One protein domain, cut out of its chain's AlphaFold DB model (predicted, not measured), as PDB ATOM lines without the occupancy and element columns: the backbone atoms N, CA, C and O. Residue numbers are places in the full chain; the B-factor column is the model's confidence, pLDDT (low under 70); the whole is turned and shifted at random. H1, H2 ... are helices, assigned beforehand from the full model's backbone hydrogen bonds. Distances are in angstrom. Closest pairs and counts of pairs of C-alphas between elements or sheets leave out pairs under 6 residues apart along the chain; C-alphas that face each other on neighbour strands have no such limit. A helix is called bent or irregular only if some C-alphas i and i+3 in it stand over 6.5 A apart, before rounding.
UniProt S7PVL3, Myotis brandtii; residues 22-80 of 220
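AT A GLANCE: This is residues 22 to 80 of the 220 residues of a protein of Myotis brandtii (UniProt S7PVL3). The chain makes a bent two-helix line, H2 and H3 end to end, with H1 folded against one side of that line and H4 set at a steep angle by the other side of H3. Residues 40 to 45, of which 44 and 45 belong to H2, stand free and stick out at one end, and contacts between the helices are few. The printed part has 59 residues with four named helices, in the order H1, H2, H3, H4, and no named strand; its class is all helix. The whole is compact, with a radius of gyration of the C-alphas of 11.8 A, and the C-alphas span 33 by 27 by 15 A along their three main axes.

HOW THE PARTS SIT: H1, residues 28 to 38, and H3, residues 54 to 64, touch, and their closest C-alphas are those of Leu 31 and Trp 61, 7.3 A apart. They run opposite ways at a steep tilt of 48 degrees. H2, residues 44 to 52, is close to H1 but not clearly touching it: the closest C-alphas, those of Val 35 and Val 50, are 7.5 A apart. H1 and H2 run opposite ways at a shallow tilt of 26 degrees. H2 and H3 meet only through their link. H4, residues 71 to 80, is close to H3 but not clearly touching it, with the C-alphas of Trp 60 and Leu 71 closest at 7.9 A. H3 and H4 run opposite ways at a steep tilt of 55 degrees. H4 is apart from H1 and from H2. In H1, H2 and H3 every O i to N i+4 pair is within hydrogen-bond range; in H4, 3 of 6 are.

IN THESE COORDINATES: Residues 22 to 27 come before H1, which begins at C-alpha 28, at (42.294, -11.216, 70.613), and is 15.4 A long from first to last C-alpha. H2 is 12.0 A long and begins at C-alpha 44, at (43.009, -20.501, 92.387). H3 is 14.3 A long; it is neither bent nor irregular, but only just, with C-alphas 61 and 64 at 6.3 A. H4 is 11.5 A long and ends at C-alpha 80, at (40.019, -32.665, 77.374); it too is neither bent nor irregular, but only just, with C-alphas 77 and 80 at 6.2 A.

THE WHOLE: The two C-alphas farthest apart are those of Ser 42 and Glu 67, at 34.1 A, while the first and last printed C-alphas, those of Ser 22 and Leu 80, are 28.9 A apart. The printed part has no cut. The links from H1 to H2 and from H2 to H3 are tight, with 5 residues and 1 residue; the link from H3 to H4 is short, with 6 residues; no link is long. The mean pLDDT of the printed part is 91.6, and residue 22 is the one printed residue under 70.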
ATOM      1  N   SER A  22      39.415  -6.916  61.652       63.66
ATOM      2  CA  SER A  22      38.685  -8.055  62.226       63.66
ATOM      3  C   SER A  22      37.649  -7.549  63.232       63.66
ATOM      4  O   SER A  22      37.951  -6.668  64.036       63.66
ATOM      5  N   LYS A  23      36.432  -8.112  63.205       78.62
ATOM      6  CA  LYS A  23      35.361  -7.740  64.143       78.62
ATOM      7  C   LYS A  23      35.855  -7.871  65.584       78.62
ATOM      8  O   LYS A  23      36.491  -8.871  65.915       78.62
ATOM      9  N   TYR A  24      35.494  -6.917  66.445       81.06
ATOM     10  CA  TYR A  24      35.801  -6.979  67.880       81.06
ATOM     11  C   TYR A  24      35.358  -8.314  68.502       81.06
ATOM     12  O   TYR A  24      36.120  -8.924  69.244       81.06
ATOM     13  N   GLU A  25      34.197  -8.832  68.088       80.69
ATOM     14  CA  GLU A  25      33.657 -10.144  68.483       80.69
ATOM     15  C   GLU A  25      34.624 -11.324  68.269       80.69
ATOM     16  O   GLU A  25      34.520 -12.330  68.959       80.69
ATOM     17  N   SER A  26      35.553 -11.228  67.317       81.12
ATOM     18  CA  SER A  26      36.546 -12.265  67.008       81.12
ATOM     19  C   SER A  26      37.984 -11.781  67.215       81.12
ATOM     20  O   SER A  26      38.912 -12.352  66.647       81.12
ATOM     21  N   SER A  27      38.171 -10.683  67.949       88.69
ATOM     22  CA  SER A  27      39.492 -10.119  68.232       88.69
ATOM     23  C   SER A  27      40.154 -10.807  69.427       88.69
ATOM     24  O   SER A  27      39.473 -11.355  70.293       88.69
ATOM     25  N   GLU A  28      41.483 -10.751  69.478       89.38
ATOM     26  CA  GLU A  28      42.294 -11.216  70.613       89.38
ATOM     27  C   GLU A  28      42.006 -10.404  71.885       89.38
ATOM     28  O   GLU A  28      41.843 -10.969  72.959       89.38
ATOM     29  N   VAL A  29      41.808  -9.088  71.751       90.94
ATOM     30  CA  VAL A  29      41.432  -8.208  72.873       90.94
ATOM     31  C   VAL A  29      40.139  -8.682  73.534       90.94
ATOM     32  O   VAL A  29      40.061  -8.773  74.756       90.94
ATOM     33  N   ARG A  30      39.131  -9.048  72.731       92.00
ATOM     34  CA  ARG A  30      37.870  -9.567  73.262       92.00
ATOM     35  C   ARG A  30      38.041 -10.906  73.975       92.00
ATOM     36  O   ARG A  30      37.332 -11.157  74.944       92.00
ATOM     37  N   LEU A  31      38.944 -11.761  73.498       91.75
ATOM     38  CA  LEU A  31      39.252 -13.015  74.181       91.75
ATOM     39  C   LEU A  31      39.869 -12.748  75.555       91.75
ATOM     40  O   LEU A  31      39.396 -13.326  76.525       91.75
ATOM     41  N   MET A  32      40.854 -11.851  75.636       90.50
ATOM     42  CA  MET A  32      41.524 -11.509  76.894       90.50
ATOM     43  C   MET A  32      40.522 -11.018  77.946       90.50
ATOM     44  O   MET A  32      40.484 -11.545  79.050       90.50
ATOM     45  N   GLU A  33      39.635 -10.090  77.573       93.44
ATOM     46  CA  GLU A  33      38.579  -9.602  78.471       93.44
ATOM     47  C   GLU A  33      37.657 -10.722  78.973       93.44
ATOM     48  O   GLU A  33      37.248 -10.723  80.132       93.44
ATOM     49  N   ILE A  34      37.285 -11.659  78.087       93.12
ATOM     50  CA  ILE A  34      36.448 -12.799  78.465       93.12
ATOM     51  C   ILE A  34      37.211 -13.660  79.467       93.12
ATOM     52  O   ILE A  34      36.670 -13.926  80.536       93.12
ATOM     53  N   VAL A  35      38.446 -14.047  79.140       92.00
ATOM     54  CA  VAL A  35      39.296 -14.935  79.946       92.00
ATOM     55  C   VAL A  35      39.551 -14.356  81.338       92.00
ATOM     56  O   VAL A  35      39.341 -15.056  82.326       92.00
ATOM     57  N   GLU A  36      39.879 -13.067  81.437       91.44
ATOM     58  CA  GLU A  36      40.068 -12.358  82.712       91.44
ATOM     59  C   GLU A  36      38.789 -12.300  83.568       91.44
ATOM     60  O   GLU A  36      38.863 -12.153  84.787       91.44
ATOM     61  N   SER A  37      37.612 -12.422  82.946       94.25
ATOM     62  CA  SER A  37      36.316 -12.410  83.637       94.25
ATOM     63  C   SER A  37      35.773 -13.800  83.998       94.25
ATOM     64  O   SER A  37      34.759 -13.879  84.691       94.25
ATOM     65  N   LEU A  38      36.404 -14.889  83.531       93.31
ATOM     66  CA  LEU A  38      35.896 -16.257  83.725       93.31
ATOM     67  C   LEU A  38      35.942 -16.708  85.188       93.31
ATOM     68  O   LEU A  38      35.028 -17.399  85.638       93.31
ATOM     69  N   CYS A  39      37.000 -16.340  85.908       95.94
ATOM     70  CA  CYS A  39      37.271 -16.799  87.265       95.94
ATOM     71  C   CYS A  39      37.350 -15.614  88.228       95.94
ATOM     72  O   CYS A  39      37.914 -14.568  87.913       95.94
ATOM     73  N   GLU A  40      36.845 -15.786  89.450       95.25
ATOM     74  CA  GLU A  40      37.154 -14.840  90.522       95.25
ATOM     75  C   GLU A  40      38.652 -14.903  90.854       95.25
ATOM     76  O   GLU A  40      39.246 -15.979  90.881       95.25
ATOM     77  N   SER A  41      39.270 -13.765  91.185       92.00
ATOM     78  CA  SER A  41      40.705 -13.715  91.537       92.00
ATOM     79  C   SER A  41      41.104 -14.604  92.730       92.00
ATOM     80  O   SER A  41      42.274 -14.940  92.889       92.00
ATOM     81  N   SER A  42      40.142 -14.987  93.576       96.12
ATOM     82  CA  SER A  42      40.332 -15.895  94.713       96.12
ATOM     83  C   SER A  42      40.177 -17.378  94.366       96.12
ATOM     84  O   SER A  42      40.526 -18.222  95.192       96.12
ATOM     85  N   ASP A  43      39.657 -17.716  93.184       96.25
ATOM     86  CA  ASP A  43      39.467 -19.102  92.756       96.25
ATOM     87  C   ASP A  43      40.733 -19.632  92.072       96.25
ATOM     88  O   ASP A  43      40.867 -19.646  90.847       96.25
ATOM     89  N   PHE A  44      41.711 -20.035  92.881       95.88
ATOM     90  CA  PHE A  44      43.009 -20.501  92.387       95.88
ATOM     91  C   PHE A  44      42.914 -21.712  91.450       95.88
ATOM     92  O   PHE A  44      43.743 -21.849  90.554       95.88
ATOM     93  N   GLU A  45      41.925 -22.588  91.639       95.62
ATOM     94  CA  GLU A  45      41.757 -23.785  90.810       95.62
ATOM     95  C   GLU A  45      41.207 -23.421  89.429       95.62
ATOM     96  O   GLU A  45      41.738 -23.888  88.420       95.62
ATOM     97  N   CYS A  46      40.207 -22.535  89.374       95.31
ATOM     98  CA  CYS A  46      39.683 -21.999  88.119       95.31
ATOM     99  C   CYS A  46      40.774 -21.252  87.343       95.31
ATOM    100  O   CYS A  46      41.010 -21.552  86.172       95.31
ATOM    101  N   ASN A  47      41.490 -20.335  88.007       93.88
ATOM    102  CA  ASN A  47      42.559 -19.564  87.368       93.88
ATOM    103  C   ASN A  47      43.671 -20.479  86.830       93.88
ATOM    104  O   ASN A  47      44.073 -20.329  85.681       93.88
ATOM    105  N   ARG A  48      44.102 -21.491  87.602       95.19
ATOM    106  CA  ARG A  48      45.097 -22.472  87.136       95.19
ATOM    107  C   ARG A  48      44.624 -23.227  85.893       95.19
ATOM    108  O   ARG A  48      45.415 -23.438  84.982       95.19
ATOM    109  N   LEU A  49      43.356 -23.642  85.853       93.12
ATOM    110  CA  LEU A  49      42.794 -24.368  84.711       93.12
ATOM    111  C   LEU A  49      42.724 -23.491  83.451       93.12
ATOM    112  O   LEU A  49      42.986 -23.971  82.349       93.12
ATOM    113  N   VAL A  50      42.367 -22.215  83.616       93.75
ATOM    114  CA  VAL A  50      42.352 -21.233  82.526       93.75
ATOM    115  C   VAL A  50      43.763 -21.013  81.977       93.75
ATOM    116  O   VAL A  50      43.946 -21.090  80.765       93.75
ATOM    117  N   GLU A  51      44.753 -20.819  82.851       93.69
ATOM    118  CA  GLU A  51      46.163 -20.673  82.463       93.69
ATOM    119  C   GLU A  51      46.699 -21.929  81.752       93.69
ATOM    120  O   GLU A  51      47.361 -21.832  80.722       93.69
ATOM    121  N   GLU A  52      46.379 -23.129  82.251       95.25
ATOM    122  CA  GLU A  52      46.834 -24.401  81.664       95.25
ATOM    123  C   GLU A  52      46.292 -24.641  80.243       95.25
ATOM    124  O   GLU A  52      46.883 -25.393  79.459       95.25
ATOM    125  N   HIS A  53      45.165 -24.020  79.895       95.06
ATOM    126  CA  HIS A  53      44.479 -24.246  78.626       95.06
ATOM    127  C   HIS A  53      44.314 -22.995  77.753       95.06
ATOM    128  O   HIS A  53      43.536 -23.008  76.792       95.06
ATOM    129  N   GLU A  54      45.057 -21.930  78.054       93.94
ATOM    130  CA  GLU A  54      45.018 -20.658  77.329       93.94
ATOM    131  C   GLU A  54      45.252 -20.856  75.822       93.94
ATOM    132  O   GLU A  54      44.466 -20.381  74.999       93.94
ATOM    133  N   GLU A  55      46.253 -21.662  75.446       93.00
ATOM    134  CA  GLU A  55      46.583 -21.934  74.041       93.00
ATOM    135  C   GLU A  55      45.427 -22.612  73.282       93.00
ATOM    136  O   GLU A  55      45.146 -22.289  72.123       93.00
ATOM    137  N   GLN A  56      44.729 -23.566  73.911       93.62
ATOM    138  CA  GLN A  56      43.586 -24.257  73.311       93.62
ATOM    139  C   GLN A  56      42.400 -23.305  73.131       93.62
ATOM    140  O   GLN A  56      41.736 -23.350  72.088       93.62
ATOM    141  N   LEU A  57      42.139 -22.450  74.124       93.44
ATOM    142  CA  LEU A  57      41.069 -21.454  74.083       93.44
ATOM    143  C   LEU A  57      41.338 -20.401  72.999       93.44
ATOM    144  O   LEU A  57      40.445 -20.104  72.199       93.44
ATOM    145  N   GLU A  58      42.573 -19.912  72.894       93.00
ATOM    146  CA  GLU A  58      42.992 -18.968  71.856       93.00
ATOM    147  C   GLU A  58      42.905 -19.589  70.456       93.00
ATOM    148  O   GLU A  58      42.299 -19.020  69.537       93.00
ATOM    149  N   ALA A  59      43.430 -20.807  70.287       92.62
ATOM    150  CA  ALA A  59      43.357 -21.530  69.024       92.62
ATOM    151  C   ALA A  59      41.904 -21.758  68.581       92.62
ATOM    152  O   ALA A  59      41.594 -21.655  67.386       92.62
ATOM    153  N   TRP A  60      41.005 -22.051  69.524       94.00
ATOM    154  CA  TRP A  60      39.585 -22.181  69.234       94.00
ATOM    155  C   TRP A  60      38.968 -20.857  68.799       94.00
ATOM    156  O   TRP A  60      38.374 -20.789  67.716       94.00
ATOM    157  N   TRP A  61      39.166 -19.806  69.595       92.12
ATOM    158  CA  TRP A  61      38.589 -18.482  69.378       92.12
ATOM    159  C   TRP A  61      38.979 -17.894  68.023       92.12
ATOM    160  O   TRP A  61      38.119 -17.435  67.268       92.12
ATOM    161  N   LEU A  62      40.270 -17.967  67.685       89.81
ATOM    162  CA  LEU A  62      40.814 -17.338  66.486       89.81
ATOM    163  C   LEU A  62      40.623 -18.177  65.220       89.81
ATOM    164  O   LEU A  62      40.532 -17.616  64.126       89.81
ATOM    165  N   ARG A  63      40.610 -19.515  65.326       89.38
ATOM    166  CA  ARG A  63      40.727 -20.389  64.140       89.38
ATOM    167  C   ARG A  63      39.646 -21.453  64.010       89.38
ATOM    168  O   ARG A  63      39.357 -21.842  62.882       89.38
ATOM    169  N   ARG A  64      39.043 -21.927  65.106       87.56
ATOM    170  CA  ARG A  64      38.163 -23.116  65.077       87.56
ATOM    171  C   ARG A  64      36.697 -22.843  65.395       87.56
ATOM    172  O   ARG A  64      35.873 -23.701  65.107       87.56
ATOM    173  N   LYS A  65      36.335 -21.649  65.873       87.75
ATOM    174  CA  LYS A  65      34.952 -21.269  66.230       87.75
ATOM    175  C   LYS A  65      33.912 -21.534  65.127       87.75
ATOM    176  O   LYS A  65      32.771 -21.858  65.425       87.75
ATOM    177  N   LYS A  66      34.291 -21.427  63.844       88.69
ATOM    178  CA  LYS A  66      33.390 -21.741  62.713       88.69
ATOM    179  C   LYS A  66      33.153 -23.238  62.515       88.69
ATOM    180  O   LYS A  66      32.069 -23.627  62.103       88.69
ATOM    181  N   GLU A  67      34.174 -24.052  62.752       92.69
ATOM    182  CA  GLU A  67      34.115 -25.509  62.592       92.69
ATOM    183  C   GLU A  67      33.521 -26.183  63.837       92.69
ATOM    184  O   GLU A  67      32.834 -27.200  63.754       92.69
ATOM    185  N   HIS A  68      33.745 -25.573  64.997       92.69
ATOM    186  CA  HIS A  68      33.317 -26.051  66.300       92.69
ATOM    187  C   HIS A  68      32.620 -24.917  67.062       92.69
ATOM    188  O   HIS A  68      33.242 -24.295  67.918       92.69
ATOM    189  N   PRO A  69      31.349 -24.608  66.751       93.56
ATOM    190  CA  PRO A  69      30.637 -23.486  67.369       93.56
ATOM    191  C   PRO A  69      30.337 -23.707  68.858       93.56
ATOM    192  O   PRO A  69      30.214 -22.740  69.606       93.56
ATOM    193  N   ASP A  70      30.247 -24.967  69.286       93.94
ATOM    194  CA  ASP A  70      30.054 -25.346  70.681       93.94
ATOM    195  C   ASP A  70      31.414 -25.550  71.362       93.94
ATOM    196  O   ASP A  70      32.102 -26.555  71.145       93.94
ATOM    197  N   LEU A  71      31.809 -24.559  72.169       93.06
ATOM    198  CA  LEU A  71      33.049 -24.609  72.937       93.06
ATOM    199  C   LEU A  71      33.034 -25.758  73.947       93.06
ATOM    200  O   LEU A  71      34.054 -26.418  74.097       93.06
ATOM    201  N   PHE A  72      31.914 -26.025  74.621       93.19
ATOM    202  CA  PHE A  72      31.840 -27.051  75.663       93.19
ATOM    203  C   PHE A  72      32.066 -28.446  75.078       93.19
ATOM    204  O   PHE A  72      32.913 -29.206  75.555       93.19
ATOM    205  N   GLU A  73      31.361 -28.753  73.992       93.94
ATOM    206  CA  GLU A  73      31.479 -30.025  73.285       93.94
ATOM    207  C   GLU A  73      32.886 -30.212  72.689       93.94
ATOM    208  O   GLU A  73      33.483 -31.286  72.776       93.94
ATOM    209  N   TRP A  74      33.461 -29.171  72.081       95.06
ATOM    210  CA  TRP A  74      34.801 -29.277  71.504       95.06
ATOM    211  C   TRP A  74      35.896 -29.356  72.570       95.06
ATOM    212  O   TRP A  74      36.773 -30.220  72.497       95.06
ATOM    213  N   PHE A  75      35.861 -28.460  73.548       94.50
ATOM    214  CA  PHE A  75      36.917 -28.308  74.534       94.50
ATOM    215  C   PHE A  75      36.800 -29.367  75.627       94.50
ATOM    216  O   PHE A  75      37.697 -30.195  75.775       94.50
ATOM    217  N   CYS A  76      35.680 -29.411  76.348       94.38
ATOM    218  CA  CYS A  76      35.571 -30.256  77.531       94.38
ATOM    219  C   CYS A  76      35.323 -31.734  77.193       94.38
ATOM    220  O   CYS A  76      35.950 -32.616  77.785       94.38
ATOM    221  N   VAL A  77      34.442 -32.011  76.221       93.50
ATOM    222  CA  VAL A  77      34.055 -33.387  75.853       93.50
ATOM    223  C   VAL A  77      35.073 -34.019  74.900       93.50
ATOM    224  O   VAL A  77      35.589 -35.102  75.167       93.50
ATOM    225  N   LYS A  78      35.408 -33.353  73.787       92.69
ATOM    226  CA  LYS A  78      36.267 -33.946  72.743       92.69
ATOM    227  C   LYS A  78      37.764 -33.785  72.995       92.69
ATOM    228  O   LYS A  78      38.515 -34.732  72.751       92.69
ATOM    229  N   THR A  79      38.198 -32.604  73.434       92.81
ATOM    230  CA  THR A  79      39.627 -32.281  73.572       92.81
ATOM    231  C   THR A  79      40.177 -32.755  74.914       92.81
ATOM    232  O   THR A  79      41.116 -33.548  74.932       92.81
ATOM    233  N   LEU A  80      39.574 -32.318  76.023       92.00
ATOM    234  CA  LEU A  80      40.019 -32.665  77.374       92.00
ATOM    235  C   LEU A  80      39.492 -34.022  77.850       92.00
ATOM    236  O   LEU A  80      40.171 -34.695  78.620       92.00
TER     237      LEU A  80